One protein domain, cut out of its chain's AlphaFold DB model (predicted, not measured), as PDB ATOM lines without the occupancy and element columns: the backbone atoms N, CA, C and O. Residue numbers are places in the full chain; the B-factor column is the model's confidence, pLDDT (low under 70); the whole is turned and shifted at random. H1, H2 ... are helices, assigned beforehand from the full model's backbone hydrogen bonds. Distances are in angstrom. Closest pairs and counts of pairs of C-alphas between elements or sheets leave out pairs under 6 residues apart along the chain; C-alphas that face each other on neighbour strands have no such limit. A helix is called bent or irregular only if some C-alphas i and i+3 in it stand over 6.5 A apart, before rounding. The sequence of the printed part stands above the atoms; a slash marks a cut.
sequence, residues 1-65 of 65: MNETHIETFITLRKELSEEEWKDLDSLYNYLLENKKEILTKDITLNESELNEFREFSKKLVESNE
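Overview. This is residues 1 to 65 of the 65 residues of an uncharacterized protein of Streptococcus agalactiae (UniProt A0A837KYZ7). The long helix H2 is the middle piece of an open, strung-out chain of three helices that share no core: H1 folds back at the beginning of H2 to make a V with it, and H3 is set off beyond the other end of H2, after residues 41 to 46. The printed part has 65 residues with three named helices, in the order H1, H2, H3, and no named strand; the class is all helix. The whole is extended, with a radius of gyration of the C-alphas of 20.2 A, and its outline is elongated, with spans of 50 by 31 by 21 A.

Along the chain. H2 is the longest helix, residues 18 to 40, 23 residues, and runs 32.5 A from C-alpha 18 at (180.616, 166.644, 43.908) to C-alpha 40 at (161.583, 165.555, 70.233). Before it comes H1, residues 2 to 15, which begins with C-alpha 2 at (180.554, 147.885, 60.638) and is 20.7 A long from first to last C-alpha. After H2 comes H3, residues 47 to 62, which is 22.7 A long and ends with C-alpha 62 at (174.309, 189.139, 81.337). None of the three helices is bent or irregular.

Arrangement. H2 touches no helix. H1 is close to H2 but not clearly touching it, with 1 pair of C-alphas within 8 A; the closest C-alphas are those of Arg 13 and Trp 21, 7.2 A apart. The two run opposite ways at a steep tilt of 42 degrees, and their centres are 17.9 A apart. A tight link of 2 residues joins H1 to H2. H3 is apart from H2, although a short link of 6 residues joins them, and H1 and H3 are apart too. Residues 25 to 44, of which 25 to 40 belong to H2, stand free, and so do residues 1 to 11, of which 2 to 11 belong to H1. Residues 46 to 52, of which 47 to 52 belong to H3, and residues 54 to 65, of which 54 to 62 belong to H3, also stand free. In H2 and H3 every O i to N i+4 pair is within hydrogen-bond range; in H1 it is 9 of 10.

Size, cuts and confidence. The two C-alphas farthest apart are those of Thr 4 and Glu 65, at 51.4 A. The first and last printed C-alphas, of Met 1 and Glu 65, are 51.2 A apart; they belong to the chain's first and last residues. The printed part has no cut, and no link is long. The mean pLDDT of the printed part is 84.3, and it is under 70 at residues 1 to 3 and 62 to 65.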
ATOM      1  N   MET A   1     179.235 143.770  61.104       50.84
ATOM      2  CA  MET A   1     178.225 144.784  60.715       50.84
ATOM      3  C   MET A   1     178.828 146.149  60.374       50.84
ATOM      4  O   MET A   1     178.231 146.833  59.564       50.84
ATOM      5  N   ASN A   2     179.989 146.552  60.916       57.03
ATOM      6  CA  ASN A   2     180.554 147.885  60.638       57.03
ATOM      7  C   ASN A   2     181.308 148.018  59.301       57.03
ATOM      8  O   ASN A   2     181.346 149.109  58.744       57.03
ATOM      9  N   GLU A   3     181.878 146.937  58.763       61.19
ATOM     10  CA  GLU A   3     182.667 146.992  57.516       61.19
ATOM     11  C   GLU A   3     181.796 147.319  56.292       61.19
ATOM     12  O   GLU A   3     182.169 148.148  55.467       61.19
ATOM     13  N   THR A   4     180.569 146.795  56.248       75.12
ATOM     14  CA  THR A   4     179.625 146.987  55.134       75.12
ATOM     15  C   THR A   4     179.229 148.453  54.926       75.12
ATOM     16  O   THR A   4     179.061 148.898  53.792       75.12
ATOM     17  N   HIS A   5     179.103 149.236  56.002       81.06
ATOM     18  CA  HIS A   5     178.738 150.653  55.900       81.06
ATOM     19  C   HIS A   5     179.904 151.522  55.423       81.06
ATOM     20  O   HIS A   5     179.694 152.447  54.640       81.06
ATOM     21  N   ILE A   6     181.127 151.198  55.849       84.50
ATOM     22  CA  ILE A   6     182.339 151.896  55.410       84.50
ATOM     23  C   ILE A   6     182.586 151.624  53.922       84.50
ATOM     24  O   ILE A   6     182.839 152.557  53.166       84.50
ATOM     25  N   GLU A   7     182.444 150.374  53.476       91.00
ATOM     26  CA  GLU A   7     182.569 150.010  52.058       91.00
ATOM     27  C   GLU A   7     181.512 150.701  51.193       91.00
ATOM     28  O   GLU A   7     181.844 151.284  50.164       91.00
ATOM     29  N   THR A   8     180.256 150.716  51.645       86.19
ATOM     30  CA  THR A   8     179.166 151.412  50.942       86.19
ATOM     31  C   THR A   8     179.452 152.910  50.818       86.19
ATOM     32  O   THR A   8     179.283 153.482  49.744       86.19
ATOM     33  N   PHE A   9     179.942 153.546  51.886       86.19
ATOM     34  CA  PHE A   9     180.329 154.956  51.867       86.19
ATOM     35  C   PHE A   9     181.473 155.229  50.881       86.19
ATOM     36  O   PHE A   9     181.402 156.173  50.095       86.19
ATOM     37  N   ILE A  10     182.519 154.395  50.897       90.44
ATOM     38  CA  ILE A  10     183.665 154.530  49.989       90.44
ATOM     39  C   ILE A  10     183.219 154.389  48.530       90.44
ATOM     40  O   ILE A  10     183.685 155.149  47.682       90.44
ATOM     41  N   THR A  11     182.328 153.443  48.238       91.50
ATOM     42  CA  THR A  11     181.777 153.236  46.893       91.50
ATOM     43  C   THR A  11     180.948 154.435  46.446       91.50
ATOM     44  O   THR A  11     181.266 155.035  45.423       91.50
ATOM     45  N   LEU A  12     179.985 154.879  47.259       88.12
ATOM     46  CA  LEU A  12     179.159 156.051  46.952       88.12
ATOM     47  C   LEU A  12     180.008 157.301  46.711       88.12
ATOM     48  O   LEU A  12     179.774 158.047  45.766       88.12
ATOM     49  N   ARG A  13     181.047 157.517  47.524       91.06
ATOM     50  CA  ARG A  13     181.911 158.689  47.367       91.06
ATOM     51  C   ARG A  13     182.720 158.671  46.067       91.06
ATOM     52  O   ARG A  13     183.068 159.748  45.580       91.06
ATOM     53  N   LYS A  14     183.056 157.482  45.553       93.06
ATOM     54  CA  LYS A  14     183.779 157.289  44.284       93.06
ATOM     55  C   LYS A  14     182.869 157.412  43.063       93.06
ATOM     56  O   LYS A  14     183.348 157.841  42.020       93.06
ATOM     57  N   GLU A  15     181.617 156.991  43.186       95.12
ATOM     58  CA  GLU A  15     180.660 156.947  42.076       95.12
ATOM     59  C   GLU A  15     179.950 158.283  41.847       95.12
ATOM     60  O   GLU A  15     179.594 158.586  40.713       95.12
ATOM     61  N   LEU A  16     179.780 159.089  42.898       94.25
ATOM     62  CA  LEU A  16     179.073 160.364  42.827       94.25
ATOM     63  C   LEU A  16     180.014 161.529  42.500       94.25
ATOM     64  O   LEU A  16     181.111 161.663  43.059       94.25
ATOM     65  N   SER A  17     179.543 162.421  41.633       96.25
ATOM     66  CA  SER A  17     180.129 163.746  41.445       96.25
ATOM     67  C   SER A  17     179.995 164.601  42.714       96.25
ATOM     68  O   SER A  17     179.282 164.267  43.660       96.25
ATOM     69  N   GLU A  18     180.702 165.733  42.760       93.12
ATOM     70  CA  GLU A  18     180.616 166.644  43.908       93.12
ATOM     71  C   GLU A  18     179.204 167.227  44.094       93.12
ATOM     72  O   GLU A  18     178.777 167.440  45.227       93.12
ATOM     73  N   GLU A  19     178.482 167.467  42.999       95.25
ATOM     74  CA  GLU A  19     177.109 167.978  43.022       95.25
ATOM     75  C   GLU A  19     176.138 166.916  43.546       95.25
ATOM     76  O   GLU A  19     175.447 167.155  44.533       95.25
ATOM     77  N   GLU A  20     176.192 165.699  43.000       93.75
ATOM     78  CA  GLU A  20     175.357 164.584  43.466       93.75
ATOM     79  C   GLU A  20     175.636 164.227  44.935       93.75
ATOM     80  O   GLU A  20     174.725 163.855  45.677       93.75
ATOM     81  N   TRP A  21     176.885 164.373  45.390       93.88
ATOM     82  CA  TRP A  21     177.231 164.193  46.799       93.88
ATOM     83  C   TRP A  21     176.599 165.263  47.699       93.88
ATOM     84  O   TRP A  21     176.107 164.936  48.777       93.88
ATOM     85  N   LYS A  22     176.591 166.533  47.273       93.56
ATOM     86  CA  LYS A  22     175.944 167.629  48.018       93.56
ATOM     87  C   LYS A  22     174.434 167.440  48.105       93.56
ATOM     88  O   LYS A  22     173.854 167.691  49.163       93.56
ATOM     89  N   ASP A  23     173.811 166.963  47.034       95.00
ATOM     90  CA  ASP A  23     172.382 166.653  47.022       95.00
ATOM     91  C   ASP A  23     172.061 165.493  47.970       95.00
ATOM     92  O   ASP A  23     171.137 165.585  48.785       95.00
ATOM     93  N   LEU A  24     172.870 164.428  47.936       91.81
ATOM     94  CA  LEU A  24     172.729 163.290  48.844       91.81
ATOM     95  C   LEU A  24     172.905 163.703  50.313       91.81
ATOM     96  O   LEU A  24     172.111 163.298  51.163       91.81
ATOM     97  N   ASP A  25     173.915 164.519  50.612       89.94
ATOM     98  CA  ASP A  25     174.164 165.031  51.963       89.94
ATOM     99  C   ASP A  25     173.009 165.918  52.448       89.94
ATOM    100  O   ASP A  25     172.538 165.787  53.578       89.94
ATOM    101  N   SER A  26     172.463 166.760  51.569       92.50
ATOM    102  CA  SER A  26     171.298 167.599  51.874       92.50
ATOM    103  C   SER A  26     170.057 166.761  52.196       92.50
ATOM    104  O   SER A  26     169.360 167.037  53.174       92.50
ATOM    105  N   LEU A  27     169.801 165.700  51.423       94.19
ATOM    106  CA  LEU A  27     168.711 164.756  51.688       94.19
ATOM    107  C   LEU A  27     168.910 164.010  53.010       94.19
ATOM    108  O   LEU A  27     167.961 163.856  53.781       94.19
ATOM    109  N   TYR A  28     170.136 163.569  53.295       89.69
ATOM    110  CA  TYR A  28     170.464 162.927  54.562       89.69
ATOM    111  C   TYR A  28     170.217 163.868  55.746       89.69
ATOM    112  O   TYR A  28     169.556 163.479  56.712       89.69
ATOM    113  N   ASN A  29     170.676 165.117  55.652       92.25
ATOM    114  CA  ASN A  29     170.464 166.131  56.681       92.25
ATOM    115  C   ASN A  29     168.972 166.417  56.894       92.25
ATOM    116  O   ASN A  29     168.517 166.458  58.034       92.25
ATOM    117  N   TYR A  30     168.184 166.519  55.821       94.44
ATOM    118  CA  TYR A  30     166.731 166.670  55.919       94.44
ATOM    119  C   TYR A  30     166.069 165.499  56.663       94.44
ATOM    120  O   TYR A  30     165.266 165.703  57.575       94.44
ATOM    121  N   LEU A  31     166.431 164.258  56.323       91.50
ATOM    122  CA  LEU A  31     165.914 163.070  57.008       91.50
ATOM    123  C   LEU A  31     166.336 163.022  58.480       91.50
ATOM    124  O   LEU A  31     165.553 162.595  59.333       91.50
ATOM    125  N   LEU A  32     167.559 163.458  58.784       91.56
ATOM    126  CA  LEU A  32     168.069 163.533  60.145       91.56
ATOM    127  C   LEU A  32     167.285 164.553  60.977       91.56
ATOM    128  O   LEU A  32     166.872 164.220  62.087       91.56
ATOM    129  N   GLU A  33     167.051 165.755  60.449       90.06
ATOM    130  CA  GLU A  33     166.273 166.792  61.133       90.06
ATOM    131  C   GLU A  33     164.818 166.367  61.342       90.06
ATOM    132  O   GLU A  33     164.323 166.444  62.463       90.06
ATOM    133  N   ASN A  34     164.170 165.780  60.334       90.12
ATOM    134  CA  ASN A  34     162.828 165.213  60.500       90.12
ATOM    135  C   ASN A  34     162.786 164.142  61.597       90.12
ATOM    136  O   ASN A  34     161.844 164.073  62.384       90.12
ATOM    137  N   LYS A  35     163.805 163.277  61.668       88.31
ATOM    138  CA  LYS A  35     163.880 162.248  62.709       88.31
ATOM    139  C   LYS A  35     164.097 162.862  64.089       88.31
ATOM    140  O   LYS A  35     163.493 162.381  65.045       88.31
ATOM    141  N   LYS A  36     164.939 163.896  64.201       87.56
ATOM    142  CA  LYS A  36     165.105 164.656  65.446       87.56
ATOM    143  C   LYS A  36     163.772 165.245  65.873       87.56
ATOM    144  O   LYS A  36     163.357 164.968  66.987       87.56
ATOM    145  N   GLU A  37     163.082 165.944  64.973       86.62
ATOM    146  CA  GLU A  37     161.772 166.534  65.238       86.62
ATOM    147  C   GLU A  37     160.774 165.480  65.719       86.62
ATOM    148  O   GLU A  37     160.159 165.667  66.757       86.62
ATOM    149  N   ILE A  38     160.655 164.335  65.040       86.00
ATOM    150  CA  ILE A  38     159.756 163.250  65.467       86.00
ATOM    151  C   ILE A  38     160.098 162.753  66.876       86.00
ATOM    152  O   ILE A  38     159.194 162.503  67.670       86.00
ATOM    153  N   LEU A  39     161.386 162.592  67.188       82.56
ATOM    154  CA  LEU A  39     161.831 162.116  68.498       82.56
ATOM    155  C   LEU A  39     161.644 163.162  69.602       82.56
ATOM    156  O   LEU A  39     161.472 162.784  70.758       82.56
ATOM    157  N   THR A  40     161.683 164.452  69.268       81.81
ATOM    158  CA  THR A  40     161.583 165.555  70.233       81.81
ATOM    159  C   THR A  40     160.210 166.212  70.282       81.81
ATOM    160  O   THR A  40     159.972 167.009  71.184       81.81
ATOM    161  N   LYS A  41     159.298 165.872  69.363       77.75
ATOM    162  CA  LYS A  41     157.990 166.520  69.171       77.75
ATOM    163  C   LYS A  41     157.166 166.647  70.450       77.75
ATOM    164  O   LYS A  41     156.503 167.659  70.646       77.75
ATOM    165  N   ASP A  42     157.248 165.639  71.311       79.94
ATOM    166  CA  ASP A  42     156.495 165.564  72.565       79.94
ATOM    167  C   ASP A  42     157.406 165.664  73.805       79.94
ATOM    168  O   ASP A  42     156.956 165.481  74.936       79.94
ATOM    169  N   ILE A  43     158.696 165.968  73.611       79.88
ATOM    170  CA  ILE A  43     159.628 166.256  74.702       79.88
ATOM    171  C   ILE A  43     159.462 167.727  75.070       79.88
ATOM    172  O   ILE A  43     160.099 168.619  74.509       79.88
ATOM    173  N   THR A  44     158.586 167.987  76.030       77.38
ATOM    174  CA  THR A  44     158.487 169.294  76.677       77.38
ATOM    175  C   THR A  44     159.331 169.300  77.938       77.38
ATOM    176  O   THR A  44     159.247 168.363  78.733       77.38
ATOM    177  N   LEU A  45     160.086 170.377  78.152       77.88
ATOM    178  CA  LEU A  45     160.746 170.611  79.431       77.88
ATOM    179  C   LEU A  45     159.685 170.683  80.534       77.88
ATOM    180  O   LEU A  45     158.679 171.387  80.396       77.88
ATOM    181  N   ASN A  46     159.906 169.960  81.624       82.69
ATOM    182  CA  ASN A  46     159.076 170.104  82.810       82.69
ATOM    183  C   ASN A  46     159.343 171.459  83.496       82.69
ATOM    184  O   ASN A  46     160.256 172.198  83.134       82.69
ATOM    185  N   GLU A  47     158.538 171.813  84.497       82.00
ATOM    186  CA  GLU A  47     158.628 173.125  85.154       82.00
ATOM    187  C   GLU A  47     160.000 173.388  85.811       82.00
ATOM    188  O   GLU A  47     160.477 174.524  85.811       82.00
ATOM    189  N   SER A  48     160.674 172.340  86.299       86.12
ATOM    190  CA  SER A  48     162.038 172.433  86.839       86.12
ATOM    191  C   SER A  48     163.050 172.719  85.734       86.12
ATOM    192  O   SER A  48     163.815 173.676  85.825       86.12
ATOM    193  N   GLU A  49     163.008 171.940  84.653       85.62
ATOM    194  CA  GLU A  49     163.903 172.083  83.500       85.62
ATOM    195  C   GLU A  49     163.703 173.431  82.783       85.62
ATOM    196  O   GLU A  49     164.665 174.060  82.344       85.62
ATOM    197  N   LEU A  50     162.463 173.929  82.714       84.12
ATOM    198  CA  LEU A  50     162.150 175.265  82.200       84.12
ATOM    199  C   LEU A  50     162.763 176.372  83.060       84.12
ATOM    200  O   LEU A  50     163.275 177.356  82.518       84.12
ATOM    201  N   ASN A  51     162.703 176.242  84.386       86.81
ATOM    202  CA  ASN A  51     163.297 177.221  85.294       86.81
ATOM    203  C   ASN A  51     164.828 177.203  85.215       86.81
ATOM    204  O   ASN A  51     165.438 178.269  85.145       86.81
ATOM    205  N   GLU A  52     165.444 176.023  85.129       88.12
ATOM    206  CA  GLU A  52     166.887 175.884  84.906       88.12
ATOM    207  C   GLU A  52     167.321 176.509  83.573       88.12
ATOM    208  O   GLU A  52     168.274 177.291  83.534       88.12
ATOM    209  N   PHE A  53     166.579 176.250  82.493       85.06
ATOM    210  CA  PHE A  53     166.848 176.840  81.184       85.06
ATOM    211  C   PHE A  53     166.741 178.375  81.194       85.06
ATOM    212  O   PHE A  53     167.574 179.067  80.599       85.06
ATOM    213  N   ARG A  54     165.739 178.930  81.892       86.00
ATOM    214  CA  ARG A  54     165.554 180.385  82.041       86.00
ATOM    215  C   ARG A  54     166.699 181.037  82.806       86.00
ATOM    216  O   ARG A  54     167.204 182.066  82.362       86.00
ATOM    217  N   GLU A  55     167.119 180.455  83.923       88.88
ATOM    218  CA  GLU A  55     168.231 180.981  84.720       88.88
ATOM    219  C   GLU A  55     169.568 180.881  83.973       88.88
ATOM    220  O   GLU A  55     170.374 181.811  84.023       88.88
ATOM    221  N   PHE A  56     169.790 179.800  83.217       87.81
ATOM    222  CA  PHE A  56     170.958 179.681  82.343       87.81
ATOM    223  C   PHE A  56     170.959 180.756  81.248       87.81
ATOM    224  O   PHE A  56     171.969 181.425  81.035       87.81
ATOM    225  N   SER A  57     169.813 180.971  80.597       83.06
ATOM    226  CA  SER A  57     169.671 181.966  79.528       83.06
ATOM    227  C   SER A  57     169.888 183.398  80.030       83.06
ATOM    228  O   SER A  57     170.567 184.170  79.358       83.06
ATOM    229  N   LYS A  58     169.387 183.751  81.227       84.25
ATOM    230  CA  LYS A  58     169.654 185.059  81.860       84.25
ATOM    231  C   LYS A  58     171.147 185.299  82.074       84.25
ATOM    232  O   LYS A  58     171.662 186.321  81.636       84.25
ATOM    233  N   LYS A  59     171.854 184.322  82.652       81.62
ATOM    234  CA  LYS A  59     173.307 184.412  82.875       81.62
ATOM    235  C   LYS A  59     174.088 184.599  81.577       81.62
ATOM    236  O   LYS A  59     175.112 185.275  81.568       81.62
ATOM    237  N   LEU A  60     173.623 183.993  80.487       81.00
ATOM    238  CA  LEU A  60     174.279 184.069  79.183       81.00
ATOM    239  C   LEU A  60     174.068 185.431  78.504       81.00
ATOM    240  O   LEU A  60     174.968 185.911  77.822       81.00
ATOM    241  N   VAL A  61     172.914 186.070  78.718       75.38
ATOM    242  CA  VAL A  61     172.652 187.453  78.284       75.38
ATOM    243  C   VAL A  61     173.482 188.443  79.103       75.38
ATOM    244  O   VAL A  61     174.159 189.276  78.518       75.38
ATOM    245  N   GLU A  62     173.521 188.288  80.427       68.88
ATOM    246  CA  GLU A  62     174.309 189.139  81.337       68.88
ATOM    247  C   GLU A  62     175.828 189.016  81.126       68.88
ATOM    248  O   GLU A  62     176.572 189.929  81.457       68.88
ATOM    249  N   SER A  63     176.309 187.894  80.576       62.81
ATOM    250  CA  SER A  63     177.737 187.689  80.271       62.81
ATOM    251  C   SER A  63     178.174 188.280  78.924       62.81
ATOM    252  O   SER A  63     179.367 188.288  78.630       62.81
ATOM    253  N   ASN A  64     177.222 188.712  78.090       57.69
ATOM    254  CA  ASN A  64     177.473 189.311  76.776       57.69
ATOM    255  C   ASN A  64     177.270 190.844  76.769       57.69
ATOM    256  O   ASN A  64     177.367 191.452  75.701       57.69
ATOM    257  N   GLU A  65     176.996 191.444  77.934       51.25
ATOM    258  CA  GLU A  65     177.024 192.894  78.199       51.25
ATOM    259  C   GLU A  65     178.348 193.305  78.863       51.25
ATOM    260  O   GLU A  65     178.853 194.400  78.520       51.25
TER     261      GLU A  65